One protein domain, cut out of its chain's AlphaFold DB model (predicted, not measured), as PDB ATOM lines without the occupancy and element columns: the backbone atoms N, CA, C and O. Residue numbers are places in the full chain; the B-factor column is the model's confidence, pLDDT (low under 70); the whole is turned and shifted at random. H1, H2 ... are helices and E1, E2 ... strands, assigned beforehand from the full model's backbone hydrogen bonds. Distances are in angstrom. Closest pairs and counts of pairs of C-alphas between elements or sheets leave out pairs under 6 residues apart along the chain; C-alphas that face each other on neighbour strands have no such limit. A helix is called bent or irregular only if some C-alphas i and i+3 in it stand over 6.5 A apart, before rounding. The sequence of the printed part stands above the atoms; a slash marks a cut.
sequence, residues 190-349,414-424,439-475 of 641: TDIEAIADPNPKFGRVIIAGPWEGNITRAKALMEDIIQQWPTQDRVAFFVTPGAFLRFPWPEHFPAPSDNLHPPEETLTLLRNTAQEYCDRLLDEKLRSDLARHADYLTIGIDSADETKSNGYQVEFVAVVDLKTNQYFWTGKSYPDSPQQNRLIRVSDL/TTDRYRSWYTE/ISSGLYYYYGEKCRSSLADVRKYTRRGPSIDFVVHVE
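This is residues 190 to 349, 414 to 424 and 439 to 475 of the 641 residues of an uncharacterized protein of Methanoculleus taiwanensis (UniProt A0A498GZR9). A twisted, branched sheet of eight strands makes a wall, with H1 and H2 packed on one face and H3 grazing the sheet. Toward the other side lie H5, near E2 and E8, and farther out H4. The printed part has 208 residues, with five named helices and eight named strands in the order E1 E2 H1 E3 E4 H2 H3 E5 E6 E7 H4 H5 E8. The sheet has parallel and antiparallel pairs, and the class is mixed, helices and strands, with 102 residues, under half, in named elements. The whole is compact, with a radius of gyration of the C-alphas of 17.1 A and spans of 50 by 40 by 32 A.

Find C-alpha 191 at (128.439, 98.844, 99.364), where E1, residues 191 to 196, begins. Next come E2, residues 202 to 208, 18.9 A long, and H1, residues 215 to 227, 18.7 A. E3 is residues 235 to 239 and E4 residues 245 to 247. Find C-alpha 264 at (164.499, 111.726, 83.028); from there H2 runs 25.3 A to residue 281. H3, residues 284 to 291, leads to E5, residues 294 to 303, 26.3 A. E6, residues 315 to 321, spans 20.1 A, and E7 is residues 327 to 331. Between the two cuts look for H4, residues 419 to 424, and after the second cut for H5, residues 455 to 461, and E8, residues 467 to 473, ending at C-alpha 473 (131.180, 102.989, 100.814).

Start at E1, antiparallel to E8, with N 193 and O 471 2.9 A apart. E8 is parallel to E2 (N 206 and O 470, 2.8 A), and E2 to E3 (N 203 and O 237, 2.8 A). E5 has E3 (N 238 and O 296, 2.8 A) and E4 (N 247 and O 302, 3.0 A), both parallel, on one side and E6 on the other. E5, E6 and E7 form a meander, each strand antiparallel to the one before, in two hairpins (N 299 and O 318, 2.8 A; N 319 and O 328, 2.8 A). E2, H1, E3 and E4, H2 H3, E5 are strand-helix-strand units, parallel neighbours joined through helices, with right-handed crossovers. H1 lies over E8 at a height over the sheet of 7.1 A, on the same face as H2. H1 touches H2 at Lys 219 and Leu 281, C-alphas 5.6 A apart, with its residues 215 to 219 alone. H4 is irregular, C-alphas 420 and 423 being 7.7 A apart, and is not on the sheet. H1, H3 and H5 have every O i to N i+4 pair within hydrogen-bond range; H2 has 13 of 14, and H4 0 of 2, with 1 of 3 O i to N i+3 pairs.

The C-alphas of Gln 232 and Ser 257 are the two farthest apart, at 51.4 A. Residues 350 to 413 are not printed, a gap of 22.7 A between C-alphas 349 and 414, nor are 425 to 438, a gap of 13.2 A between C-alphas 424 and 439. The links E4 to H2 and E5 to E6 are long. Mean pLDDT of the printed part is 90.0; look for values under 70 at residues 190, 305 to 310, 447 to 449 and 474 to 475.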
ATOM      1  N   THR A 190     131.795  96.132 100.783       58.44
ATOM      2  CA  THR A 190     131.871  97.291  99.908       58.44
ATOM      3  C   THR A 190     130.469  97.500  99.356       58.44
ATOM      4  O   THR A 190     130.061  96.801  98.435       58.44
ATOM      5  N   ASP A 191     129.708  98.413  99.954       73.38
ATOM      6  CA  ASP A 191     128.439  98.844  99.364       73.38
ATOM      7  C   ASP A 191     128.772  99.781  98.193       73.38
ATOM      8  O   ASP A 191     129.415 100.820  98.384       73.38
ATOM      9  N   ILE A 192     128.449  99.348  96.970       87.50
ATOM     10  CA  ILE A 192     128.738 100.082  95.736       87.50
ATOM     11  C   ILE A 192     127.420 100.523  95.115       87.50
ATOM     12  O   ILE A 192     126.683  99.717  94.551       87.50
ATOM     13  N   GLU A 193     127.159 101.826  95.150       91.00
ATOM     14  CA  GLU A 193     126.032 102.432  94.448       91.00
ATOM     15  C   GLU A 193     126.493 102.878  93.050       91.00
ATOM     16  O   GLU A 193     127.341 103.767  92.916       91.00
ATOM     17  N   ALA A 194     125.942 102.269  91.996       93.38
ATOM     18  CA  ALA A 194     126.182 102.672  90.609       93.38
ATOM     19  C   ALA A 194     125.093 103.650  90.141       93.38
ATOM     20  O   ALA A 194     123.932 103.283  89.970       93.38
ATOM     21  N   ILE A 195     125.468 104.911  89.917       94.12
ATOM     22  CA  ILE A 195     124.517 105.988  89.623       94.12
ATOM     23  C   ILE A 195     124.824 106.561  88.243       94.12
ATOM     24  O   ILE A 195     125.760 107.350  88.083       94.12
ATOM     25  N   ALA A 196     124.036 106.153  87.251       94.75
ATOM     26  CA  ALA A 196     124.246 106.486  85.847       94.75
ATOM     27  C   ALA A 196     123.347 107.636  85.369       94.75
ATOM     28  O   ALA A 196     122.127 107.612  85.542       94.75
ATOM     29  N   ASP A 197     123.954 108.630  84.721       94.94
ATOM     30  CA  ASP A 197     123.229 109.571  83.867       94.94
ATOM     31  C   ASP A 197     122.842 108.893  82.534       94.94
ATOM     32  O   ASP A 197     123.522 107.957  82.110       94.94
ATOM     33  N   PRO A 198     121.827 109.388  81.799       92.38
ATOM     34  CA  PRO A 198     121.544 108.903  80.451       92.38
ATOM     35  C   PRO A 198     122.739 109.088  79.505       92.38
ATOM     36  O   PRO A 198     123.283 110.191  79.402       92.38
ATOM     37  N   ASN A 199     123.085 108.040  78.750       92.00
ATOM     38  CA  ASN A 199     124.189 108.020  77.780       92.00
ATOM     39  C   ASN A 199     125.530 108.482  78.393       92.00
ATOM     40  O   ASN A 199     126.099 109.497  77.960       92.00
ATOM     41  N   PRO A 200     126.029 107.786  79.427       95.75
ATOM     42  CA  PRO A 200     127.221 108.208  80.141       95.75
ATOM     43  C   PRO A 200     128.453 108.159  79.231       95.75
ATOM     44  O   PRO A 200     128.694 107.188  78.521       95.75
ATOM     45  N   LYS A 201     129.271 109.216  79.272       94.38
ATOM     46  CA  LYS A 201     130.559 109.270  78.555       94.38
ATOM     47  C   LYS A 201     131.731 108.825  79.421       94.38
ATOM     48  O   LYS A 201     132.768 108.433  78.893       94.38
ATOM     49  N   PHE A 202     131.567 108.899  80.737       97.50
ATOM     50  CA  PHE A 202     132.609 108.628  81.716       97.50
ATOM     51  C   PHE A 202     132.087 107.686  82.795       97.50
ATOM     52  O   PHE A 202     130.935 107.797  83.202       97.50
ATOM     53  N   GLY A 203     132.939 106.808  83.296       98.00
ATOM     54  CA  GLY A 203     132.782 106.164  84.591       98.00
ATOM     55  C   GLY A 203     133.781 106.782  85.562       98.00
ATOM     56  O   GLY A 203     134.913 107.080  85.178       98.00
ATOM     57  N   ARG A 204     133.414 106.956  86.828       97.94
ATOM     58  CA  ARG A 204     134.388 107.290  87.875       97.94
ATOM     59  C   ARG A 204     134.103 106.543  89.160       97.94
ATOM     60  O   ARG A 204     132.949 106.289  89.493       97.94
ATOM     61  N   VAL A 205     135.162 106.278  89.905       98.25
ATOM     62  CA  VAL A 205     135.083 105.754  91.266       98.25
ATOM     63  C   VAL A 205     135.073 106.929  92.242       98.25
ATOM     64  O   VAL A 205     135.866 107.858  92.101       98.25
ATOM     65  N   ILE A 206     134.191 106.918  93.234       97.56
ATOM     66  CA  ILE A 206     134.235 107.836  94.376       97.56
ATOM     67  C   ILE A 206     134.249 106.983  95.629       97.56
ATOM     68  O   ILE A 206     133.268 106.314  95.932       97.56
ATOM     69  N   ILE A 207     135.352 107.013  96.369       94.56
ATOM     70  CA  ILE A 207     135.497 106.193  97.573       94.56
ATOM     71  C   ILE A 207     135.061 107.021  98.783       94.56
ATOM     72  O   ILE A 207     135.742 107.962  99.186       94.56
ATOM     73  N   ALA A 208     133.900 106.704  99.347       90.12
ATOM     74  CA  ALA A 208     133.358 107.315 100.553       90.12
ATOM     75  C   ALA A 208     133.986 106.673 101.799       90.12
ATOM     76  O   ALA A 208     133.399 105.807 102.445       90.12
ATOM     77  N   GLY A 209     135.213 107.091 102.111       80.06
ATOM     78  CA  GLY A 209     135.970 106.605 103.260       80.06
ATOM     79  C   GLY A 209     137.484 106.633 103.039       80.06
ATOM     80  O   GLY A 209     137.953 107.121 102.007       80.06
ATOM     81  N   PRO A 210     138.268 106.147 104.017       78.62
ATOM     82  CA  PRO A 210     139.711 106.020 103.870       78.62
ATOM     83  C   PRO A 210     140.075 104.960 102.817       78.62
ATOM     84  O   PRO A 210     139.382 103.955 102.660       78.62
ATOM     85  N   TRP A 211     141.199 105.168 102.128       85.56
ATOM     86  CA  TRP A 211     141.743 104.232 101.144       85.56
ATOM     87  C   TRP A 211     143.264 104.183 101.223       85.56
ATOM     88  O   TRP A 211     143.927 105.217 101.284       85.56
ATOM     89  N   GLU A 212     143.811 102.972 101.210       80.19
ATOM     90  CA  GLU A 212     145.239 102.724 101.438       80.19
ATOM     91  C   GLU A 212     146.032 102.506 100.145       80.19
ATOM     92  O   GLU A 212     147.259 102.538 100.167       80.19
ATOM     93  N   GLY A 213     145.356 102.266  99.017       82.94
ATOM     94  CA  GLY A 213     146.015 101.985  97.740       82.94
ATOM     95  C   GLY A 213     146.632 100.587  97.630       82.94
ATOM     96  O   GLY A 213     147.578 100.384  96.872       82.94
ATOM     97  N   ASN A 214     146.136  99.610  98.394       86.38
ATOM     98  CA  ASN A 214     146.600  98.223  98.328       86.38
ATOM     99  C   ASN A 214     146.146  97.537  97.024       86.38
ATOM    100  O   ASN A 214     144.969  97.593  96.677       86.38
ATOM    101  N   ILE A 215     147.059  96.831  96.346       83.38
ATOM    102  CA  ILE A 215     146.793  96.197  95.044       83.38
ATOM    103  C   ILE A 215     145.692  95.132  95.081       83.38
ATOM    104  O   ILE A 215     144.841  95.109  94.196       83.38
ATOM    105  N   THR A 216     145.666  94.285  96.109       77.44
ATOM    106  CA  THR A 216     144.652  93.234  96.264       77.44
ATOM    107  C   THR A 216     143.272  93.859  96.455       77.44
ATOM    108  O   THR A 216     142.316  93.479  95.783       77.44
ATOM    109  N   ARG A 217     143.176  94.891  97.308       77.69
ATOM    110  CA  ARG A 217     141.919  95.627  97.529       77.69
ATOM    111  C   ARG A 217     141.471  96.397  96.289       77.69
ATOM    112  O   ARG A 217     140.284  96.393  95.982       77.69
ATOM    113  N   ALA A 218     142.400  97.029  95.577       87.75
ATOM    114  CA  ALA A 218     142.122  97.746  94.336       87.75
ATOM    115  C   ALA A 218     141.593  96.809  93.244       87.75
ATOM    116  O   ALA A 218     140.612  97.143  92.581       87.75
ATOM    117  N   LYS A 219     142.201  95.624  93.094       87.88
ATOM    118  CA  LYS A 219     141.771  94.611  92.125       87.88
ATOM    119  C   LYS A 219     140.347  94.149  92.393       87.88
ATOM    120  O   LYS A 219     139.509  94.208  91.503       87.88
ATOM    121  N   ALA A 220     140.069  93.758  93.628       78.50
ATOM    122  CA  ALA A 220     138.742  93.289  93.979       78.50
ATOM    123  C   ALA A 220     137.676  94.380  93.854       78.50
ATOM    124  O   ALA A 220     136.598  94.116  93.344       78.50
ATOM    125  N   LEU A 221     137.994  95.623  94.232       88.69
ATOM    126  CA  LEU A 221     137.074  96.738  94.024       88.69
ATOM    127  C   LEU A 221     136.732  96.923  92.536       88.69
ATOM    128  O   LEU A 221     135.585  97.202  92.204       88.69
ATOM    129  N   MET A 222     137.699  96.755  91.631       94.31
ATOM    130  CA  MET A 222     137.431  96.798  90.189       94.31
ATOM    131  C   MET A 222     136.514  95.654  89.745       94.31
ATOM    132  O   MET A 222     135.597  95.885  88.961       94.31
ATOM    133  N   GLU A 223     136.731  94.441  90.253       89.69
ATOM    134  CA  GLU A 223     135.872  93.284  89.969       89.69
ATOM    135  C   GLU A 223     134.440  93.495  90.487       89.69
ATOM    136  O   GLU A 223     133.486  93.225  89.756       89.69
ATOM    137  N   ASP A 224     134.281  94.043  91.694       85.88
ATOM    138  CA  ASP A 224     132.979  94.380  92.281       85.88
ATOM    139  C   ASP A 224     132.270  95.474  91.461       85.88
ATOM    140  O   ASP A 224     131.082  95.364  91.157       85.88
ATOM    141  N   ILE A 225     133.000  96.508  91.020       94.25
ATOM    142  CA  ILE A 225     132.451  97.562  90.153       94.25
ATOM    143  C   ILE A 225     131.974  96.993  88.813       94.25
ATOM    144  O   ILE A 225     130.912  97.386  88.337       94.25
ATOM    145  N   ILE A 226     132.713  96.058  88.210       93.44
ATOM    146  CA  ILE A 226     132.297  95.397  86.962       93.44
ATOM    147  C   ILE A 226     130.977  94.645  87.156       93.44
ATOM    148  O   ILE A 226     130.124  94.678  86.272       93.44
ATOM    149  N   GLN A 227     130.775  93.999  88.307       88.31
ATOM    150  CA  GLN A 227     129.513  93.316  88.616       88.31
ATOM    151  C   GLN A 227     128.342  94.291  88.789       88.31
ATOM    152  O   GLN A 227     127.223  93.969  88.399       88.31
ATOM    153  N   GLN A 228     128.604  95.482  89.335       89.56
ATOM    154  CA  GLN A 228     127.609  96.548  89.495       89.56
ATOM    155  C   GLN A 228     127.480  97.449  88.262       89.56
ATOM    156  O   GLN A 228     126.738  98.433  88.279       89.56
ATOM    157  N   TRP A 229     128.212  97.155  87.186       93.38
ATOM    158  CA  TRP A 229     128.210  97.989  85.999       93.38
ATOM    159  C   TRP A 229     126.866  97.869  85.265       93.38
ATOM    160  O   TRP A 229     126.472  96.760  84.891       93.38
ATOM    161  N   PRO A 230     126.161  98.981  84.984       89.00
ATOM    162  CA  PRO A 230     124.929  98.940  84.202       89.00
ATOM    163  C   PRO A 230     125.171  98.328  82.811       89.00
ATOM    164  O   PRO A 230     125.892  98.886  81.988       89.00
ATOM    165  N   THR A 231     124.581  97.161  82.533       72.44
ATOM    166  CA  THR A 231     124.954  96.269  81.410       72.44
ATOM    167  C   THR A 231     124.853  96.876  80.009       72.44
ATOM    168  O   THR A 231     125.474  96.366  79.078       72.44
ATOM    169  N   GLN A 232     124.088  97.952  79.844       80.38
ATOM    170  CA  GLN A 232     123.888  98.647  78.570       80.38
ATOM    171  C   GLN A 232     124.843  99.830  78.346       80.38
ATOM    172  O   GLN A 232     124.899 100.359  77.235       80.38
ATOM    173  N   ASP A 233     125.598 100.239  79.368       87.75
ATOM    174  CA  ASP A 233     126.390 101.464  79.333       87.75
ATOM    175  C   ASP A 233     127.883 101.175  79.137       87.75
ATOM    176  O   ASP A 233     128.526 100.494  79.940       87.75
ATOM    177  N   ARG A 234     128.458 101.750  78.077       95.06
ATOM    178  CA  ARG A 234     129.897 101.727  77.786       95.06
ATOM    179  C   ARG A 234     130.430 103.155  77.755       95.06
ATOM    180  O   ARG A 234     129.827 104.020  77.125       95.06
ATOM    181  N   VAL A 235     131.557 103.399  78.416       97.31
ATOM    182  CA  VAL A 235     132.128 104.743  78.607       97.31
ATOM    183  C   VAL A 235     133.462 104.900  77.878       97.31
ATOM    184  O   VAL A 235     134.168 103.930  77.628       97.31
ATOM    185  N   ALA A 236     133.853 106.133  77.561       96.81
ATOM    186  CA  ALA A 236     135.169 106.390  76.979       96.81
ATOM    187  C   ALA A 236     136.287 106.198  78.013       96.81
ATOM    188  O   ALA A 236     137.290 105.546  77.741       96.81
ATOM    189  N   PHE A 237     136.099 106.747  79.214       98.31
ATOM    190  CA  PHE A 237     137.073 106.665  80.299       98.31
ATOM    191  C   PHE A 237     136.445 106.138  81.570       98.31
ATOM    192  O   PHE A 237     135.373 106.600  81.961       98.31
ATOM    193  N   PHE A 238     137.172 105.264  82.254       98.62
ATOM    194  CA  PHE A 238     136.923 104.903  83.638       98.62
ATOM    195  C   PHE A 238     138.021 105.491  84.542       98.62
ATOM    196  O   PHE A 238     139.213 105.298  84.297       98.62
ATOM    197  N   VAL A 239     137.631 106.281  85.547       98.75
ATOM    198  CA  VAL A 239     138.543 107.161  86.300       98.75
ATOM    199  C   VAL A 239     138.631 106.785  87.775       98.75
ATOM    200  O   VAL A 239     137.615 106.797  88.475       98.75
ATOM    201  N   THR A 240     139.841 106.501  88.269       98.62
ATOM    202  CA  THR A 240     140.097 106.219  89.695       98.62
ATOM    203  C   THR A 240     140.617 107.445  90.463       98.62
ATOM    204  O   THR A 240     141.121 108.384  89.850       98.62
ATOM    205  N   PRO A 241     140.583 107.450  91.807       97.94
ATOM    206  CA  PRO A 241     141.203 108.499  92.620       97.94
ATOM    207  C   PRO A 241     142.729 108.573  92.455       97.94
ATOM    208  O   PRO A 241     143.353 107.642  91.942       97.94
ATOM    209  N   GLY A 242     143.331 109.660  92.952       96.44
ATOM    210  CA  GLY A 242     144.770 109.698  93.248       96.44
ATOM    211  C   GLY A 242     145.115 108.713  94.372       96.44
ATOM    212  O   GLY A 242     144.269 108.458  95.232       96.44
ATOM    213  N   ALA A 243     146.321 108.136  94.356       94.25
ATOM    214  CA  ALA A 243     146.705 107.022  95.233       94.25
ATOM    215  C   ALA A 243     145.717 105.834  95.238       94.25
ATOM    216  O   ALA A 243     145.603 105.124  96.242       94.25
ATOM    217  N   PHE A 244     144.984 105.604  94.139       97.44
ATOM    218  CA  PHE A 244     144.144 104.413  94.012       97.44
ATOM    219  C   PHE A 244     144.982 103.140  94.127       97.44
ATOM    220  O   PHE A 244     144.539 102.167  94.738       97.44
ATOM    221  N   LEU A 245     146.207 103.189  93.604       96.19
ATOM    222  CA  LEU A 245     147.242 102.193  93.822       96.19
ATOM    223  C   LEU A 245     148.469 102.837  94.482       96.19
ATOM    224  O   LEU A 245     148.756 104.016  94.277       96.19
ATOM    225  N   ARG A 246     149.212 102.053  95.263       92.94
ATOM    226  CA  ARG A 246     150.544 102.412  95.751       92.94
ATOM    227  C   ARG A 246     151.581 101.386  95.319       92.94
ATOM    228  O   ARG A 246     151.300 100.187  95.317       92.94
ATOM    229  N   PHE A 247     152.786 101.853  95.011       93.50
ATOM    230  CA  PHE A 247     153.928 101.009  94.656       93.50
ATOM    231  C   PHE A 247     155.128 101.281  95.581       93.50
ATOM    232  O   PHE A 247     155.303 102.406  96.053       93.50
ATOM    233  N   PRO A 248     155.950 100.270  95.905       90.31
ATOM    234  CA  PRO A 248     157.144 100.442  96.716       90.31
ATOM    235  C   PRO A 248     158.230 101.186  95.940       90.31
ATOM    236  O   PRO A 248     158.253 101.202  94.711       90.31
ATOM    237  N   TRP A 249     159.185 101.750  96.672       90.25
ATOM    238  CA  TRP A 249     160.390 102.307  96.068       90.25
ATOM    239  C   TRP A 249     161.275 101.204  95.466       90.25
ATOM    240  O   TRP A 249     161.373 100.129  96.068       90.25
ATOM    241  N   PRO A 250     161.958 101.470  94.333       88.38
ATOM    242  CA  PRO A 250     162.998 100.585  93.811       88.38
ATOM    243  C   PRO A 250     164.068 100.295  94.876       88.38
ATOM    244  O   PRO A 250     164.438 101.196  95.629       88.38
ATOM    245  N   GLU A 251     164.607  99.070  94.917       80.62
ATOM    246  CA  GLU A 251     165.631  98.671  95.909       80.62
ATOM    247  C   GLU A 251     166.872  99.576  95.887       80.62
ATOM    248  O   GLU A 251     167.475  99.856  96.924       80.62
ATOM    249  N   HIS A 252     167.227 100.074  94.702       81.62
ATOM    250  CA  HIS A 252     168.310 101.023  94.492       81.62
ATOM    251  C   HIS A 252     167.746 102.323  93.924       81.62
ATOM    252  O   HIS A 252     167.734 102.536  92.714       81.62
ATOM    253  N   PHE A 253     167.260 103.193  94.808       83.19
ATOM    254  CA  PHE A 253     166.765 104.513  94.431       83.19
ATOM    255  C   PHE A 253     167.844 105.594  94.645       83.19
ATOM    256  O   PHE A 253     168.134 105.949  95.794       83.19
ATOM    257  N   PRO A 254     168.447 106.149  93.574       79.00
ATOM    258  CA  PRO A 254     169.321 107.306  93.697       79.00
ATOM    259  C   PRO A 254     168.460 108.552  93.921       79.00
ATOM    260  O   PRO A 254     167.765 109.014  93.016       79.00
ATOM    261  N   ALA A 255     168.494 109.097  95.137       80.56
ATOM    262  CA  ALA A 255     167.794 110.338  95.446       80.56
ATOM    263  C   ALA A 255     168.215 111.458  94.467       80.56
ATOM    264  O   ALA A 255     169.419 111.666  94.282       80.56
ATOM    265  N   PRO A 256     167.264 112.177  93.842       84.38
ATOM    266  CA  PRO A 256     167.600 113.199  92.865       84.38
ATOM    267  C   PRO A 256     168.284 114.391  93.541       84.38
ATOM    268  O   PRO A 256     167.955 114.761  94.671       84.38
ATOM    269  N   SER A 257     169.222 115.014  92.826       83.81
ATOM    270  CA  SER A 257     169.851 116.276  93.239       83.81
ATOM    271  C   SER A 257     168.910 117.478  93.102       83.81
ATOM    272  O   SER A 257     169.069 118.457  93.826       83.81
ATOM    273  N   ASP A 258     167.929 117.389  92.200       89.62
ATOM    274  CA  ASP A 258     166.869 118.371  91.982       89.62
ATOM    275  C   ASP A 258     165.531 117.635  91.831       89.62
ATOM    276  O   ASP A 258     165.322 116.883  90.884       89.62
ATOM    277  N   ASN A 259     164.616 117.822  92.779       90.31
ATOM    278  CA  ASN A 259     163.288 117.213  92.739       90.31
ATOM    279  C   ASN A 259     162.256 118.063  91.975       90.31
ATOM    280  O   ASN A 259     161.190 117.555  91.627       90.31
ATOM    281  N   LEU A 260     162.552 119.341  91.709       90.44
ATOM    282  CA  LEU A 260     161.730 120.209  90.863       90.44
ATOM    283  C   LEU A 260     161.964 119.899  89.381       90.44
ATOM    284  O   LEU A 260     161.017 119.925  88.597       90.44
ATOM    285  N   HIS A 261     163.204 119.597  89.004       92.00
ATOM    286  CA  HIS A 261     163.592 119.211  87.646       92.00
ATOM    287  C   HIS A 261     164.411 117.911  87.675       92.00
ATOM    288  O   HIS A 261     165.608 117.930  87.378       92.00
ATOM    289  N   PRO A 262     163.787 116.780  88.057       92.62
ATOM    290  CA  PRO A 262     164.503 115.520  88.184       92.62
ATOM    291  C   PRO A 262     165.030 115.036  86.828       92.62
ATOM    292  O   PRO A 262     164.403 115.298  85.797       92.62
ATOM    293  N   PRO A 263     166.158 114.301  86.807       91.81
ATOM    294  CA  PRO A 263     166.630 113.639  85.598       91.81
ATOM    295  C   PRO A 263     165.575 112.677  85.034       91.81
ATOM    296  O   PRO A 263     164.914 111.956  85.784       91.81
ATOM    297  N   GLU A 264     165.468 112.604  83.707       91.06
ATOM    298  CA  GLU A 264     164.499 111.726  83.028       91.06
ATOM    299  C   GLU A 264     164.709 110.241  83.365       91.06
ATOM    300  O   GLU A 264     163.757 109.466  83.448       91.06
ATOM    301  N   GLU A 265     165.952 109.837  83.635       92.19
ATOM    302  CA  GLU A 265     166.290 108.488  84.098       92.19
ATOM    303  C   GLU A 265     165.625 108.160  85.445       92.19
ATOM    304  O   GLU A 265     165.114 107.055  85.629       92.19
ATOM    305  N   THR A 266     165.554 109.131  86.367       92.38
ATOM    306  CA  THR A 266     164.875 108.975  87.663       92.38
ATOM    307  C   THR A 266     163.373 108.781  87.470       92.38
ATOM    308  O   THR A 266     162.792 107.867  88.056       92.38
ATOM    309  N   LEU A 267     162.739 109.601  86.625       93.62
ATOM    310  CA  LEU A 267     161.313 109.463  86.313       93.62
ATOM    311  C   LEU A 267     161.015 108.154  85.576       93.62
ATOM    312  O   LEU A 267     160.001 107.515  85.842       93.62
ATOM    313  N   THR A 268     161.896 107.725  84.677       94.56
ATOM    314  CA  THR A 268     161.763 106.459  83.943       94.56
ATOM    315  C   THR A 268     161.854 105.257  84.873       94.56
ATOM    316  O   THR A 268     160.994 104.384  84.803       94.56
ATOM    317  N   LEU A 269     162.820 105.237  85.797       94.75
ATOM    318  CA  LEU A 269     162.922 104.189  86.813       94.75
ATOM    319  C   LEU A 269     161.628 104.080  87.633       94.75
ATOM    320  O   LEU A 269     161.064 102.996  87.755       94.75
ATOM    321  N   LEU A 270     161.133 105.208  88.154       95.31
ATOM    322  CA  LEU A 270     159.928 105.231  88.986       95.31
ATOM    323  C   LEU A 270     158.665 104.851  88.201       95.31
ATOM    324  O   LEU A 270     157.830 104.115  88.724       95.31
ATOM    325  N   ARG A 271     158.529 105.306  86.946       96.50
ATOM    326  CA  ARG A 271     157.419 104.913  86.062       96.50
ATOM    327  C   ARG A 271     157.439 103.423  85.749       96.50
ATOM    328  O   ARG A 271     156.384 102.807  85.783       96.50
ATOM    329  N   ASN A 272     158.609 102.832  85.501       96.56
ATOM    330  CA  ASN A 272     158.714 101.395  85.246       96.56
ATOM    331  C   ASN A 272     158.253 100.586  86.468       96.56
ATOM    332  O   ASN A 272     157.445  99.674  86.324       96.56
ATOM    333  N   THR A 273     158.669 100.975  87.678       95.69
ATOM    334  CA  THR A 273     158.198 100.329  88.917       95.69
ATOM    335  C   THR A 273     156.694 100.518  89.134       95.69
ATOM    336  O   THR A 273     156.000  99.583  89.531       95.69
ATOM    337  N   ALA A 274     156.159 101.707  88.849       97.38
ATOM    338  CA  ALA A 274     154.721 101.961  88.893       97.38
ATOM    339  C   ALA A 274     153.961 101.091  87.870       97.38
ATOM    340  O   ALA A 274     152.913 100.529  88.195       97.38
ATOM    341  N   GLN A 275     154.503 100.928  86.660       98.06
ATOM    342  CA  GLN A 275     153.902 100.124  85.598       98.06
ATOM    343  C   GLN A 275     153.813  98.643  85.972       98.06
ATOM    344  O   GLN A 275     152.757  98.054  85.778       98.06
ATOM    345  N   GLU A 276     154.841  98.066  86.602       96.50
ATOM    346  CA  GLU A 276     154.783  96.685  87.112       96.50
ATOM    347  C   GLU A 276     153.588  96.464  88.056       96.50
ATOM    348  O   GLU A 276     152.967  95.401  88.069       96.50
ATOM    349  N   TYR A 277     153.237  97.476  88.851       95.56
ATOM    350  CA  TYR A 277     152.089  97.426  89.756       95.56
ATOM    351  C   TYR A 277     150.758  97.603  89.023       95.56
ATOM    352  O   TYR A 277     149.795  96.909  89.356       95.56
ATOM    353  N   CYS A 278     150.704  98.466  88.007       98.06
ATOM    354  CA  CYS A 278     149.549  98.552  87.116       98.06
ATOM    355  C   CYS A 278     149.307  97.232  86.371       98.06
ATOM    356  O   CYS A 278     148.169  96.773  86.336       98.06
ATOM    357  N   ASP A 279     150.352  96.575  85.865       96.69
ATOM    358  CA  ASP A 279     150.253  95.294  85.152       96.69
ATOM    359  C   ASP A 279     149.808  94.152  86.078       96.69
ATOM    360  O   ASP A 279     149.038  93.277  85.684       96.69
ATOM    361  N   ARG A 280     150.234  94.168  87.348       91.94
ATOM    362  CA  ARG A 280     149.752  93.220  88.367       91.94
ATOM    363  C   ARG A 280     148.289  93.450  88.752       91.94
ATOM    364  O   ARG A 280     147.608  92.492  89.119       91.94
ATOM    365  N   LEU A 281     147.830  94.702  88.734       93.88
ATOM    366  CA  LEU A 281     146.426  95.047  88.958       93.88
ATOM    367  C   LEU A 281     145.588  94.580  87.760       93.88
ATOM    368  O   LEU A 281     144.628  93.834  87.941       93.88
ATOM    369  N   LEU A 282     145.977  95.000  86.556       95.50
ATOM    370  CA  LEU A 282     145.323  94.725  85.279       95.50
ATOM    371  C   LEU A 282     145.846  93.444  84.630       95.50
ATOM    372  O   LEU A 282     146.423  93.466  83.542       95.50
ATOM    373  N   ASP A 283     145.588  92.305  85.270       91.19
ATOM    374  CA  ASP A 283     145.804  91.034  84.587       91.19
ATOM    375  C   ASP A 283     144.910  90.894  83.338       91.19
ATOM    376  O   ASP A 283     143.975  91.667  83.097       91.19
ATOM    377  N   GLU A 284     145.209  89.893  82.507       91.44
ATOM    378  CA  GLU A 284     144.514  89.684  81.234       91.44
ATOM    379  C   GLU A 284     142.991  89.588  81.401       91.44
ATOM    380  O   GLU A 284     142.242  90.164  80.605       91.44
ATOM    381  N   LYS A 285     142.537  88.911  82.463       92.75
ATOM    382  CA  LYS A 285     141.117  88.736  82.757       92.75
ATOM    383  C   LYS A 285     140.472  90.071  83.115       92.75
ATOM    384  O   LYS A 285     139.495  90.449  82.469       92.75
ATOM    385  N   LEU A 286     141.002  90.790  84.106       93.94
ATOM    386  CA  LEU A 286     140.414  92.046  84.565       93.94
ATOM    387  C   LEU A 286     140.415  93.095  83.452       93.94
ATOM    388  O   LEU A 286     139.421  93.793  83.260       93.94
ATOM    389  N   ARG A 287     141.498  93.179  82.674       97.75
ATOM    390  CA  ARG A 287     141.574  94.081  81.522       97.75
ATOM    391  C   ARG A 287     140.512  93.750  80.476       97.75
ATOM    392  O   ARG A 287     139.837  94.658  80.001       97.75
ATOM    393  N   SER A 288     140.353  92.472  80.127       95.81
ATOM    394  CA  SER A 288     139.319  92.021  79.185       95.81
ATOM    395  C   SER A 288     137.912  92.338  79.697       95.81
ATOM    396  O   SER A 288     137.068  92.824  78.944       95.81
ATOM    397  N   ASP A 289     137.670  92.129  80.992       95.38
ATOM    398  CA  ASP A 289     136.400  92.449  81.635       95.38
ATOM    399  C   ASP A 289     136.111  93.956  81.578       95.38
ATOM    400  O   ASP A 289     135.044  94.353  81.110       95.38
ATOM    401  N   LEU A 290     137.082  94.806  81.926       97.44
ATOM    402  CA  LEU A 290     136.960  96.264  81.835       97.44
ATOM    403  C   LEU A 290     136.803  96.763  80.392       97.44
ATOM    404  O   LEU A 290     136.038  97.698  80.160       97.44
ATOM    405  N   ALA A 291     137.463  96.143  79.410       97.25
ATOM    406  CA  ALA A 291     137.388  96.538  77.997       97.25
ATOM    407  C   ALA A 291     135.969  96.413  77.404       97.25
ATOM    408  O   ALA A 291     135.628  97.088  76.423       97.25
ATOM    409  N   ARG A 292     135.118  95.570  78.008       95.81
ATOM    410  CA  ARG A 292     133.689  95.473  77.664       95.81
ATOM    411  C   ARG A 292     132.912  96.732  78.057       95.81
ATOM    412  O   ARG A 292     131.918  97.053  77.413       95.81
ATOM    413  N   HIS A 293     133.400  97.464  79.054       97.50
ATOM    414  CA  HIS A 293     132.707  98.573  79.703       97.50
ATOM    415  C   HIS A 293     133.350  99.943  79.456       97.50
ATOM    416  O   HIS A 293     132.645 100.952  79.458       97.50
ATOM    417  N   ALA A 294     134.655  99.998  79.192       97.81
ATOM    418  CA  ALA A 294     135.376 101.235  78.919       97.81
ATOM    419  C   ALA A 294     136.393 101.083  77.775       97.81
ATOM    420  O   ALA A 294     136.908  99.990  77.539       97.81
ATOM    421  N   ASP A 295     136.697 102.176  77.067       97.88
ATOM    422  CA  ASP A 295     137.817 102.211  76.110       97.88
ATOM    423  C   ASP A 295     139.162 102.411  76.833       97.88
ATOM    424  O   ASP A 295     140.145 101.729  76.537       97.88
ATOM    425  N   TYR A 296     139.188 103.309  77.820       98.56
ATOM    426  CA  TYR A 296     140.381 103.667  78.581       98.56
ATOM    427  C   TYR A 296     140.144 103.574  80.089       98.56
ATOM    428  O   TYR A 296     139.088 103.969  80.593       98.56
ATOM    429  N   LEU A 297     141.162 103.133  80.826       98.62
ATOM    430  CA  LEU A 297     141.222 103.237  82.283       98.62
ATOM    431  C   LEU A 297     142.281 104.263  82.678       98.62
ATOM    432  O   LEU A 297     143.368 104.283  82.111       98.62
ATOM    433  N   THR A 298     141.991 105.082  83.684       98.69
ATOM    434  CA  THR A 298     142.992 105.961  84.298       98.69
ATOM    435  C   THR A 298     143.230 105.573  85.751       98.69
ATOM    436  O   THR A 298     142.276 105.498  86.525       98.69
ATOM    437  N   ILE A 299     144.490 105.318  86.108       98.75
ATOM    438  CA  ILE A 299     144.912 104.835  87.427       98.75
ATOM    439  C   ILE A 299     145.781 105.905  88.086       98.75
ATOM    440  O   ILE A 299     146.894 106.168  87.633       98.75
ATOM    441  N   GLY A 300     145.296 106.497  89.176       98.44
ATOM    442  CA  GLY A 300     146.139 107.298  90.065       98.44
ATOM    443  C   GLY A 300     147.022 106.386  90.917       98.44
ATOM    444  O   GLY A 300     146.500 105.539  91.646       98.44
ATOM    445  N   ILE A 301     148.342 106.545  90.821       98.00
ATOM    446  CA  ILE A 301     149.315 105.657  91.461       98.00
ATOM    447  C   ILE A 301     150.453 106.436  92.129       98.00
ATOM    448  O   ILE A 301     151.150 107.224  91.493       98.00
ATOM    449  N   ASP A 302     150.666 106.167  93.414       95.75
ATOM    450  CA  ASP A 302     151.604 106.911  94.258       95.75
ATOM    451  C   ASP A 302     152.712 106.005  94.805       95.75
ATOM    452  O   ASP A 302     152.508 104.816  95.053       95.75
ATOM    453  N   SER A 303     153.888 106.567  95.071       92.88
ATOM    454  CA  SER A 303     154.922 105.856  95.829       92.88
ATOM    455  C   SER A 303     154.495 105.613  97.283       92.88
ATOM    456  O   SER A 303     153.887 106.484  97.906       92.88
ATOM    457  N   ALA A 304     154.864 104.466  97.853       81.75
ATOM    458  CA  ALA A 304     154.662 104.128  99.262       81.75
ATOM    459  C   ALA A 304     155.505 105.005 100.223       81.75
ATOM    460  O   ALA A 304     156.408 105.724  99.793       81.75
ATOM    461  N   ASP A 305     155.206 104.926 101.526       67.81
ATOM    462  CA  ASP A 305     155.703 105.842 102.569       67.81
ATOM    463  C   ASP A 305     157.237 106.037 102.650       67.81
ATOM    464  O   ASP A 305     158.053 105.180 102.304       67.81
ATOM    465  N   GLU A 306     157.591 107.201 103.208       57.03
ATOM    466  CA  GLU A 306     158.872 107.930 103.180       57.03
ATOM    467  C   GLU A 306     160.126 107.222 103.743       57.03
ATOM    468  O   GLU A 306     161.243 107.722 103.569       57.03
ATOM    469  N   THR A 307     160.001 106.088 104.441       53.53
ATOM    470  CA  THR A 307     161.111 105.538 105.252       53.53
ATOM    471  C   THR A 307     162.283 105.007 104.426       53.53
ATOM    472  O   THR A 307     163.408 104.985 104.926       53.53
ATOM    473  N   LYS A 308     162.056 104.625 103.161       53.91
ATOM    474  CA  LYS A 308     163.095 104.123 102.238       53.91
ATOM    475  C   LYS A 308     163.524 105.129 101.160       53.91
ATOM    476  O   LYS A 308     164.451 104.843 100.411       53.91
ATOM    477  N   SER A 309     162.885 106.297 101.077       57.50
ATOM    478  CA  SER A 309     163.034 107.244  99.959       57.50
ATOM    479  C   SER A 309     163.767 108.534 100.313       57.50
ATOM    480  O   SER A 309     163.700 109.502  99.561       57.50
ATOM    481  N   ASN A 310     164.430 108.599 101.473       67.75
ATOM    482  CA  ASN A 310     164.963 109.848 102.036       67.75
ATOM    483  C   ASN A 310     163.893 110.954 102.182       67.75
ATOM    484  O   ASN A 310     164.215 112.141 102.151       67.75
ATOM    485  N   GLY A 311     162.619 110.576 102.347       78.44
ATOM    486  CA  GLY A 311     161.510 111.521 102.473       78.44
ATOM    487  C   GLY A 311     160.931 112.031 101.154       78.44
ATOM    488  O   GLY A 311     160.098 112.933 101.200       78.44
ATOM    489  N   TYR A 312     161.349 111.500  99.999       89.50
ATOM    490  CA  TYR A 312     160.736 111.832  98.712       89.50
ATOM    491  C   TYR A 312     159.414 111.084  98.485       89.50
ATOM    492  O   TYR A 312     159.190 110.008  99.041       89.50
ATOM    493  N   GLN A 313     158.568 111.655  97.629       91.38
ATOM    494  CA  GLN A 313     157.316 111.091  97.121       91.38
ATOM    495  C   GLN A 313     157.175 111.369  95.618       91.38
ATOM    496  O   GLN A 313     157.659 112.387  95.122       91.38
ATOM    497  N   VAL A 314     156.482 110.492  94.897       94.31
ATOM    498  CA  VAL A 314     156.065 110.709  93.507       94.31
ATOM    499  C   VAL A 314     154.607 110.288  93.336       94.31
ATOM    500  O   VAL A 314     154.153 109.321  93.946       94.31
ATOM    501  N   GLU A 315     153.870 111.045  92.528       96.38
ATOM    502  CA  GLU A 315     152.446 110.834  92.256       96.38
ATOM    503  C   GLU A 315     152.265 110.789  90.732       96.38
ATOM    504  O   GLU A 315     152.542 111.781  90.050       96.38
ATOM    505  N   PHE A 316     151.830 109.651  90.194       98.31
ATOM    506  CA  PHE A 316     151.626 109.428  88.763       98.31
ATOM    507  C   PHE A 316     150.154 109.181  88.428       98.31
ATOM    508  O   PHE A 316     149.346 108.785  89.269       98.31
ATOM    509  N   VAL A 317     149.823 109.376  87.154       98.62
ATOM    510  CA  VAL A 317     148.577 108.903  86.560       98.62
ATOM    511  C   VAL A 317     148.913 108.116  85.299       98.62
ATOM    512  O   VAL A 317     149.515 108.652  84.366       98.62
ATOM    513  N   ALA A 318     148.511 106.847  85.278       98.56
ATOM    514  CA  ALA A 318     148.561 106.004  84.091       98.56
ATOM    515  C   ALA A 318     147.243 106.114  83.325       98.56
ATOM    516  O   ALA A 318     146.179 105.978  83.925       98.56
ATOM    517  N   VAL A 319     147.301 106.294  82.009       98.44
ATOM    518  CA  VAL A 319     146.166 106.116  81.097       98.44
ATOM    519  C   VAL A 319     146.417 104.864  80.276       98.44
ATOM    520  O   VAL A 319     147.393 104.796  79.533       98.44
ATOM    521  N   VAL A 320     145.537 103.881  80.414       98.38
ATOM    522  CA  VAL A 320     145.660 102.565  79.793       98.38
ATOM    523  C   VAL A 320     144.594 102.422  78.720       98.38
ATOM    524  O   VAL A 320     143.401 102.519  79.014       98.38
ATOM    525  N   ASP A 321     145.009 102.179  77.482       97.94
ATOM    526  CA  ASP A 321     144.114 101.702  76.429       97.94
ATOM    527  C   ASP A 321     143.779 100.234  76.712       97.94
ATOM    528  O   ASP A 321     144.634  99.352  76.599       97.94
ATOM    529  N   LEU A 322     142.531  99.954  77.088       98.12
ATOM    530  CA  LEU A 322     142.127  98.615  77.521       98.12
ATOM    531  C   LEU A 322     142.144  97.599  76.372       98.12
ATOM    532  O   LEU A 322     142.281  96.395  76.613       98.12
ATOM    533  N   LYS A 323     142.064  98.062  75.119       95.75
ATOM    534  CA  LYS A 323     142.121  97.209  73.929       95.75
ATOM    535  C   LYS A 323     143.559  96.845  73.577       95.75
ATOM    536  O   LYS A 323     143.833  95.673  73.319       95.75
ATOM    537  N   THR A 324     144.454  97.829  73.538       96.06
ATOM    538  CA  THR A 324     145.843  97.641  73.074       96.06
ATOM    539  C   THR A 324     146.837  97.363  74.198       96.06
ATOM    540  O   THR A 324     147.958  96.943  73.917       96.06
ATOM    541  N   ASN A 325     146.428  97.561  75.453       96.06
ATOM    542  CA  ASN A 325     147.279  97.513  76.642       96.06
ATOM    543  C   ASN A 325     148.451  98.514  76.594       96.06
ATOM    544  O   ASN A 325     149.515  98.270  77.162       96.06
ATOM    545  N   GLN A 326     148.282  99.625  75.872       96.56
ATOM    546  CA  GLN A 326     149.274 100.696  75.815       96.56
ATOM    547  C   GLN A 326     149.074 101.682  76.963       96.56
ATOM    548  O   GLN A 326     147.946 102.074  77.267       96.56
ATOM    549  N   TYR A 327     150.190 102.103  77.554       97.75
ATOM    550  CA  TYR A 327     150.232 103.065  78.645       97.75
ATOM    551  C   TYR A 327     150.686 104.438  78.154       97.75
ATOM    552  O   TYR A 327     151.694 104.568  77.460       97.75
ATOM    553  N   PHE A 328     149.983 105.467  78.610       97.69
ATOM    554  CA  PHE A 328     150.420 106.855  78.567       97.69
ATOM    555  C   PHE A 328     150.567 107.352  80.001       97.69
ATOM    556  O   PHE A 328     149.732 107.051  80.855       97.69
ATOM    557  N   TRP A 329     151.625 108.107  80.273       98.00
ATOM    558  CA  TRP A 329     151.987 108.499  81.630       98.00
ATOM    559  C   TRP A 329     152.053 110.009  81.771       98.00
ATOM    560  O   TRP A 329     152.669 110.696  80.960       98.00
ATOM    561  N   THR A 330     151.496 110.494  82.872       97.88
ATOM    562  CA  THR A 330     151.776 111.819  83.417       97.88
ATOM    563  C   THR A 330     151.915 111.702  84.934       97.88
ATOM    564  O   THR A 330     151.840 110.610  85.504       97.88
ATOM    565  N   GLY A 331     152.127 112.812  85.619       95.94
ATOM    566  CA  GLY A 331     152.158 112.835  87.069       95.94
ATOM    567  C   GLY A 331     152.081 114.243  87.596       95.94
ATOM    568  O   GLY A 331     151.861 115.195  86.851       95.94
ATOM    569  N   LYS A 332     152.235 114.367  88.907       95.88
ATOM    570  CA  LYS A 332     152.041 115.640  89.572       95.88
ATOM    571  C   LYS A 332     153.156 116.617  89.241       95.88
ATOM    572  O   LYS A 332     154.330 116.405  89.560       95.88
ATOM    573  N   SER A 333     152.733 117.736  88.681       95.50
ATOM    574  CA  SER A 333     153.584 118.820  88.204       95.50
ATOM    575  C   SER A 333     153.463 120.065  89.081       95.50
ATOM    576  O   SER A 333     154.322 120.945  89.055       95.50
ATOM    577  N   TYR A 334     152.418 120.159  89.907       93.94
ATOM    578  CA  TYR A 334     152.171 121.315  90.764       93.94
ATOM    579  C   TYR A 334     151.886 120.908  92.223       93.94
ATOM    580  O   TYR A 334     150.730 120.745  92.623       93.94
ATOM    581  N   PRO A 335     152.931 120.754  93.064       89.56
ATOM    582  CA  PRO A 335     152.769 120.471  94.490       89.56
ATOM    583  C   PRO A 335     152.173 121.652  95.263       89.56
ATOM    584  O   PRO A 335     152.325 122.821  94.880       89.56
ATOM    585  N   ASP A 336     151.583 121.357  96.420       83.12
ATOM    586  CA  ASP A 336     151.349 122.369  97.449       83.12
ATOM    587  C   ASP A 336     152.677 122.801  98.118       83.12
ATOM    588  O   ASP A 336     153.758 122.285  97.814       83.12
ATOM    589  N   SER A 337     152.636 123.819  98.983       78.75
ATOM    590  CA  SER A 337     153.861 124.341  99.605       78.75
ATOM    591  C   SER A 337     154.572 123.319 100.511       78.75
ATOM    592  O   SER A 337     155.797 123.235 100.417       78.75
ATOM    593  N   PRO A 338     153.874 122.539 101.366       77.00
ATOM    594  CA  PRO A 338     154.513 121.487 102.165       77.00
ATOM    595  C   PRO A 338     155.185 120.384 101.339       77.00
ATOM    596  O   PRO A 338     156.264 119.924 101.712       77.00
ATOM    597  N   GLN A 339     154.581 119.972 100.221       79.75
ATOM    598  CA  GLN A 339     155.089 118.880  99.389       79.75
ATOM    599  C   GLN A 339     156.251 119.297  98.482       79.75
ATOM    600  O   GLN A 339     157.005 118.438  98.034       79.75
ATOM    601  N   GLN A 340     156.434 120.592  98.210       85.62
ATOM    602  CA  GLN A 340     157.385 121.089  97.205       85.62
ATOM    603  C   GLN A 340     158.822 120.559  97.362       85.62
ATOM    604  O   GLN A 340     159.491 120.332  96.360       85.62
ATOM    605  N   ASN A 341     159.295 120.349  98.592       85.19
ATOM    606  CA  ASN A 341     160.669 119.893  98.852       85.19
ATOM    607  C   ASN A 341     160.828 118.364  98.809       85.19
ATOM    608  O   ASN A 341     161.937 117.863  98.953       85.19
ATOM    609  N   ARG A 342     159.720 117.628  98.688       88.56
ATOM    610  CA  ARG A 342     159.670 116.161  98.763       88.56
ATOM    611  C   ARG A 342     159.045 115.526  97.527       88.56
ATOM    612  O   ARG A 342     159.270 114.352  97.275       88.56
ATOM    613  N   LEU A 343     158.260 116.267  96.750       92.56
ATOM    614  CA  LEU A 343     157.685 115.757  95.514       92.56
ATOM    615  C   LEU A 343     158.751 115.721  94.417       92.56
ATOM    616  O   LEU A 343     159.297 116.764  94.061       92.56
ATOM    617  N   ILE A 344     158.996 114.539  93.859       94.31
ATOM    618  CA  ILE A 344     159.688 114.369  92.580       94.31
ATOM    619  C   ILE A 344     158.687 114.744  91.493       94.31
ATOM    620  O   ILE A 344     157.700 114.042  91.269       94.31
ATOM    621  N   ARG A 345     158.898 115.906  90.883       94.50
ATOM    622  CA  ARG A 345     157.938 116.533  89.979       94.50
ATOM    623  C   ARG A 345     158.037 115.937  88.580       94.50
ATOM    624  O   ARG A 345     159.134 115.800  88.046       94.50
ATOM    625  N   VAL A 346     156.895 115.697  87.944       95.50
ATOM    626  CA  VAL A 346     156.864 115.560  86.483       95.50
ATOM    627  C   VAL A 346     157.003 116.969  85.911       95.50
ATOM    628  O   VAL A 346     156.135 117.813  86.082       95.50
ATOM    629  N   SER A 347     158.174 117.297  85.370       93.31
ATOM    630  CA  SER A 347     158.482 118.662  84.921       93.31
ATOM    631  C   SER A 347     157.992 118.951  83.502       93.31
ATOM    632  O   SER A 347     157.760 120.115  83.189       93.31
ATOM    633  N   ASP A 348     157.813 117.919  82.678       95.81
ATOM    634  CA  ASP A 348     157.242 118.022  81.337       95.81
ATOM    635  C   ASP A 348     155.715 118.173  81.403       95.81
ATOM    636  O   ASP A 348     154.974 117.196  81.550       95.81
ATOM    637  N   LEU A 349     155.237 119.414  81.277       97.38
ATOM    638  CA  LEU A 349     153.807 119.720  81.299       97.38
ATOM    639  C   LEU A 349     153.070 119.228  80.049       97.38
ATOM    640  O   LEU A 349     151.848 119.071  80.096       97.38
ATOM    641  N   THR A 414     141.707 113.503  97.987       90.94
ATOM    642  CA  THR A 414     140.461 113.775  98.713       90.94
ATOM    643  C   THR A 414     139.660 114.899  98.069       90.94
ATOM    644  O   THR A 414     140.202 115.887  97.571       90.94
ATOM    645  N   THR A 415     138.336 114.757  98.106       91.19
ATOM    646  CA  THR A 415     137.371 115.806  97.773       91.19
ATOM    647  C   THR A 415     136.192 115.748  98.741       91.19
ATOM    648  O   THR A 415     135.095 115.312  98.409       91.19
ATOM    649  N   ASP A 416     136.400 116.229  99.963       87.31
ATOM    650  CA  ASP A 416     135.335 116.355 100.967       87.31
ATOM    651  C   ASP A 416     134.483 117.632 100.783       87.31
ATOM    652  O   ASP A 416     133.432 117.803 101.404       87.31
ATOM    653  N   ARG A 417     134.952 118.558  99.932       91.25
ATOM    654  CA  ARG A 417     134.302 119.833  99.609       91.25
ATOM    655  C   ARG A 417     134.470 120.165  98.130       91.25
ATOM    656  O   ARG A 417     135.582 120.446  97.689       91.25
ATOM    657  N   TYR A 418     133.376 120.275  97.374       86.31
ATOM    658  CA  TYR A 418     133.459 120.609  95.940       86.31
ATOM    659  C   TYR A 418     134.098 121.986  95.680       86.31
ATOM    660  O   TYR A 418     134.810 122.191  94.696       86.31
ATOM    661  N   ARG A 419     133.890 122.946  96.595       86.88
ATOM    662  CA  ARG A 419     134.447 124.307  96.491       86.88
ATOM    663  C   ARG A 419     135.973 124.348  96.532       86.88
ATOM    664  O   ARG A 419     136.533 125.372  96.160       86.88
ATOM    665  N   SER A 420     136.632 123.270  96.961       84.44
ATOM    666  CA  SER A 420     138.093 123.151  96.904       84.44
ATOM    667  C   SER A 420     138.628 123.237  95.474       84.44
ATOM    668  O   SER A 420     139.749 123.706  95.294       84.44
ATOM    669  N   TRP A 421     137.823 122.832  94.486       90.19
ATOM    670  CA  TRP A 421     138.207 122.758  93.072       90.19
ATOM    671  C   TRP A 421     137.391 123.683  92.166       90.19
ATOM    672  O   TRP A 421     137.816 123.990  91.061       90.19
ATOM    673  N   TYR A 422     136.215 124.126  92.622       87.50
ATOM    674  CA  TYR A 422     135.236 124.846  91.801       87.50
ATOM    675  C   TYR A 422     135.808 126.064  91.058       87.50
ATOM    676  O   TYR A 422     135.537 126.253  89.875       87.50
ATOM    677  N   THR A 423     136.594 126.900  91.738       88.50
ATOM    678  CA  THR A 423     137.169 128.106  91.124       88.50
ATOM    679  C   THR A 423     138.159 127.747  90.025       88.50
ATOM    680  O   THR A 423     138.096 128.316  88.940       88.50
ATOM    681  N   GLU A 424     139.050 126.794  90.288       93.75
ATOM    682  CA  GLU A 424     140.045 126.368  89.310       93.75
ATOM    683  C   GLU A 424     139.431 125.602  88.134       93.75
ATOM    684  O   GLU A 424     139.876 125.786  87.006       93.75
ATOM    685  N   ILE A 439     135.774 115.511  84.350       97.31
ATOM    686  CA  ILE A 439     135.363 114.653  85.447       97.31
ATOM    687  C   ILE A 439     136.495 114.501  86.454       97.31
ATOM    688  O   ILE A 439     137.663 114.344  86.103       97.31
ATOM    689  N   SER A 440     136.128 114.567  87.727       97.12
ATOM    690  CA  SER A 440     137.027 114.352  88.850       97.12
ATOM    691  C   SER A 440     136.558 113.147  89.655       97.12
ATOM    692  O   SER A 440     135.364 113.018  89.946       97.12
ATOM    693  N   SER A 441     137.493 112.268  89.995       96.94
ATOM    694  CA  SER A 441     137.293 111.163  90.936       96.94
ATOM    695  C   SER A 441     137.624 111.635  92.370       96.94
ATOM    696  O   SER A 441     137.528 112.827  92.666       96.94
ATOM    697  N   GLY A 442     137.980 110.734  93.284       95.75
ATOM    698  CA  GLY A 442     138.530 111.071  94.596       95.75
ATOM    699  C   GLY A 442     137.921 110.319  95.773       95.75
ATOM    700  O   GLY A 442     136.884 109.664  95.666       95.75
ATOM    701  N   LEU A 443     138.568 110.473  96.927       93.06
ATOM    702  CA  LEU A 443     138.047 110.054  98.224       93.06
ATOM    703  C   LEU A 443     137.064 111.108  98.748       93.06
ATOM    704  O   LEU A 443     137.449 112.255  98.995       93.06
ATOM    705  N   TYR A 444     135.808 110.734  98.976       91.94
ATOM    706  CA  TYR A 444     134.873 111.524  99.778       91.94
ATOM    707  C   TYR A 444     135.149 111.248 101.260       91.94
ATOM    708  O   TYR A 444     134.496 110.432 101.909       91.94
ATOM    709  N   TYR A 445     136.206 111.876 101.771       81.88
ATOM    710  CA  TYR A 445     136.717 111.610 103.108       81.88
ATOM    711  C   TYR A 445     137.417 112.829 103.704       81.88
ATOM    712  O   TYR A 445     138.179 113.518 103.023       81.88
ATOM    713  N   TYR A 446     137.191 113.058 104.998       77.50
ATOM    714  CA  TYR A 446     137.814 114.137 105.759       77.50
ATOM    715  C   TYR A 446     138.393 113.629 107.086       77.50
ATOM    716  O   TYR A 446     137.991 114.058 108.157       77.50
ATOM    717  N   TYR A 447     139.342 112.690 107.016       68.19
ATOM    718  CA  TYR A 447     140.160 112.240 108.159       68.19
ATOM    719  C   TYR A 447     139.358 111.864 109.422       68.19
ATOM    720  O   TYR A 447     139.748 112.200 110.536       68.19
ATOM    721  N   GLY A 448     138.219 111.189 109.239       55.72
ATOM    722  CA  GLY A 448     137.326 110.773 110.329       55.72
ATOM    723  C   GLY A 448     136.346 111.851 110.810       55.72
ATOM    724  O   GLY A 448     135.473 111.557 111.618       55.72
ATOM    725  N   GLU A 449     136.439 113.081 110.299       61.22
ATOM    726  CA  GLU A 449     135.436 114.135 110.474       61.22
ATOM    727  C   GLU A 449     134.376 114.081 109.346       61.22
ATOM    728  O   GLU A 449     134.555 113.462 108.289       61.22
ATOM    729  N   LYS A 450     133.248 114.772 109.553       72.62
ATOM    730  CA  LYS A 450     132.195 114.920 108.537       72.62
ATOM    731  C   LYS A 450     132.705 115.746 107.350       72.62
ATOM    732  O   LYS A 450     133.241 116.839 107.538       72.62
ATOM    733  N   CYS A 451     132.478 115.265 106.128       77.81
ATOM    734  CA  CYS A 451     132.812 116.008 104.910       77.81
ATOM    735  C   CYS A 451     132.068 117.357 104.847       77.81
ATOM    736  O   CYS A 451     130.903 117.470 105.234       77.81
ATOM    737  N   ARG A 452     132.746 118.400 104.351       86.44
ATOM    738  CA  ARG A 452     132.256 119.795 104.372       86.44
ATOM    739  C   ARG A 452     131.223 120.113 103.285       86.44
ATOM    740  O   ARG A 452     130.678 121.215 103.244       86.44
ATOM    741  N   SER A 453     130.994 119.212 102.342       88.38
ATOM    742  CA  SER A 453     129.896 119.269 101.373       88.38
ATOM    743  C   SER A 453     129.226 117.910 101.306       88.38
ATOM    744  O   SER A 453     129.853 116.916 101.645       88.38
ATOM    745  N   SER A 454     127.967 117.865 100.871       91.31
ATOM    746  CA  SER A 454     127.295 116.584 100.661       91.31
ATOM    747  C   SER A 454     127.967 115.803  99.528       91.31
ATOM    748  O   SER A 454     128.517 116.394  98.593       91.31
ATOM    749  N   LEU A 455     127.882 114.473  99.577       89.94
ATOM    750  CA  LEU A 455     128.349 113.621  98.484       89.94
ATOM    751  C   LEU A 455     127.632 113.960  97.166       89.94
ATOM    752  O   LEU A 455     128.266 114.003  96.117       89.94
ATOM    753  N   ALA A 456     126.336 114.285  97.222       90.56
ATOM    754  CA  ALA A 456     125.565 114.725  96.061       90.56
ATOM    755  C   ALA A 456     126.138 116.009  95.431       90.56
ATOM    756  O   ALA A 456     126.279 116.086  94.210       90.56
ATOM    757  N   ASP A 457     126.531 116.995  96.244       92.00
ATOM    758  CA  ASP A 457     127.171 118.218  95.746       92.00
ATOM    759  C   ASP A 457     128.554 117.938  95.162       92.00
ATOM    760  O   ASP A 457     128.893 118.469  94.105       92.00
ATOM    761  N   VAL A 458     129.362 117.107  95.831       94.06
ATOM    762  CA  VAL A 458     130.670 116.691  95.305       94.06
ATOM    763  C   VAL A 458     130.487 116.049  93.939       94.06
ATOM    764  O   VAL A 458     131.090 116.510  92.976       94.06
ATOM    765  N   ARG A 459     129.575 115.084  93.813       94.44
ATOM    766  CA  ARG A 459     129.265 114.434  92.539       94.44
ATOM    767  C   ARG A 459     128.838 115.430  91.468       94.44
ATOM    768  O   ARG A 459     129.370 115.400  90.360       94.44
ATOM    769  N   LYS A 460     127.916 116.332  91.798       93.62
ATOM    770  CA  LYS A 460     127.353 117.297  90.852       93.62
ATOM    771  C   LYS A 460     128.378 118.318  90.358       93.62
ATOM    772  O   LYS A 460     128.411 118.607  89.167       93.62
ATOM    773  N   TYR A 461     129.184 118.891  91.252       93.44
ATOM    774  CA  TYR A 461     130.014 120.062  90.936       93.44
ATOM    775  C   TYR A 461     131.459 119.732  90.546       93.44
ATOM    776  O   TYR A 461     132.194 120.638  90.156       93.44
ATOM    777  N   THR A 462     131.880 118.466  90.617       95.00
ATOM    778  CA  THR A 462     133.217 118.025  90.176       95.00
ATOM    779  C   THR A 462     133.202 117.300  88.827       95.00
ATOM    780  O   THR A 462     134.163 116.622  88.466       95.00
ATOM    781  N   ARG A 463     132.117 117.452  88.060       95.38
ATOM    782  CA  ARG A 463     132.007 116.983  86.677       95.38
ATOM    783  C   ARG A 463     131.278 117.998  85.795       95.38
ATOM    784  O   ARG A 463     130.505 118.819  86.283       95.38
ATOM    785  N   ARG A 464     131.491 117.884  84.489       95.38
ATOM    786  CA  ARG A 464     130.723 118.504  83.410       95.38
ATOM    787  C   ARG A 464     130.612 117.488  82.280       95.38
ATOM    788  O   ARG A 464     131.574 117.262  81.555       95.38
ATOM    789  N   GLY A 465     129.433 116.893  82.141       92.69
ATOM    790  CA  GLY A 465     129.156 115.810  81.198       92.69
ATOM    791  C   GLY A 465     128.483 114.622  81.895       92.69
ATOM    792  O   GLY A 465     128.544 114.540  83.123       92.69
ATOM    793  N   PRO A 466     127.822 113.737  81.130       95.38
ATOM    794  CA  PRO A 466     127.118 112.588  81.688       95.38
ATOM    795  C   PRO A 466     128.109 111.512  82.147       95.38
ATOM    796  O   PRO A 466     129.050 111.182  81.414       95.38
ATOM    797  N   SER A 467     127.902 110.953  83.341       97.12
ATOM    798  CA  SER A 467     128.751 109.880  83.873       97.12
ATOM    799  C   SER A 467     127.993 108.807  84.646       97.12
ATOM    800  O   SER A 467     126.880 109.031  85.121       97.12
ATOM    801  N   ILE A 468     128.644 107.653  84.795       98.12
ATOM    802  CA  ILE A 468     128.362 106.660  85.829       98.12
ATOM    803  C   ILE A 468     129.260 106.981  87.020       98.12
ATOM    804  O   ILE A 468     130.488 107.017  86.898       98.12
ATOM    805  N   ASP A 469     128.650 107.242  88.167       98.00
ATOM    806  CA  ASP A 469     129.365 107.391  89.428       98.00
ATOM    807  C   ASP A 469     129.252 106.081  90.206       98.00
ATOM    808  O   ASP A 469     128.155 105.718  90.621       98.00
ATOM    809  N   PHE A 470     130.376 105.397  90.417       97.69
ATOM    810  CA  PHE A 470     130.473 104.259  91.326       97.69
ATOM    811  C   PHE A 470     130.864 104.779  92.706       97.69
ATOM    812  O   PHE A 470     132.031 105.097  92.953       97.69
ATOM    813  N   VAL A 471     129.874 104.933  93.581       96.31
ATOM    814  CA  VAL A 471     130.082 105.364  94.962       96.31
ATOM    815  C   VAL A 471     130.382 104.139  95.808       96.31
ATOM    816  O   VAL A 471     129.543 103.267  95.963       96.31
ATOM    817  N   VAL A 472     131.588 104.095  96.355       92.38
ATOM    818  CA  VAL A 472     132.130 102.966  97.107       92.38
ATOM    819  C   VAL A 472     132.136 103.331  98.585       92.38
ATOM    820  O   VAL A 472     132.959 104.142  99.014       92.38
ATOM    821  N   HIS A 473     131.237 102.758  99.376       83.19
ATOM    822  CA  HIS A 473     131.180 102.989 100.814       83.19
ATOM    823  C   HIS A 473     132.127 102.039 101.545       83.19
ATOM    824  O   HIS A 473     131.964 100.821 101.517       83.19
ATOM    825  N   VAL A 474     133.132 102.611 102.211       68.12
ATOM    826  CA  VAL A 474     134.053 101.864 103.076       68.12
ATOM    827  C   VAL A 474     133.491 101.925 104.501       68.12
ATOM    828  O   VAL A 474     133.183 103.019 104.989       68.12
ATOM    829  N   GLU A 475     133.297 100.768 105.150       55.44
ATOM    830  CA  GLU A 475     132.643 100.681 106.468       55.44
ATOM    831  C   GLU A 475     133.240 101.636 107.521       55.44
ATOM    832  O   GLU A 475     134.439 101.918 107.543       55.44
TER     833      GLU A 475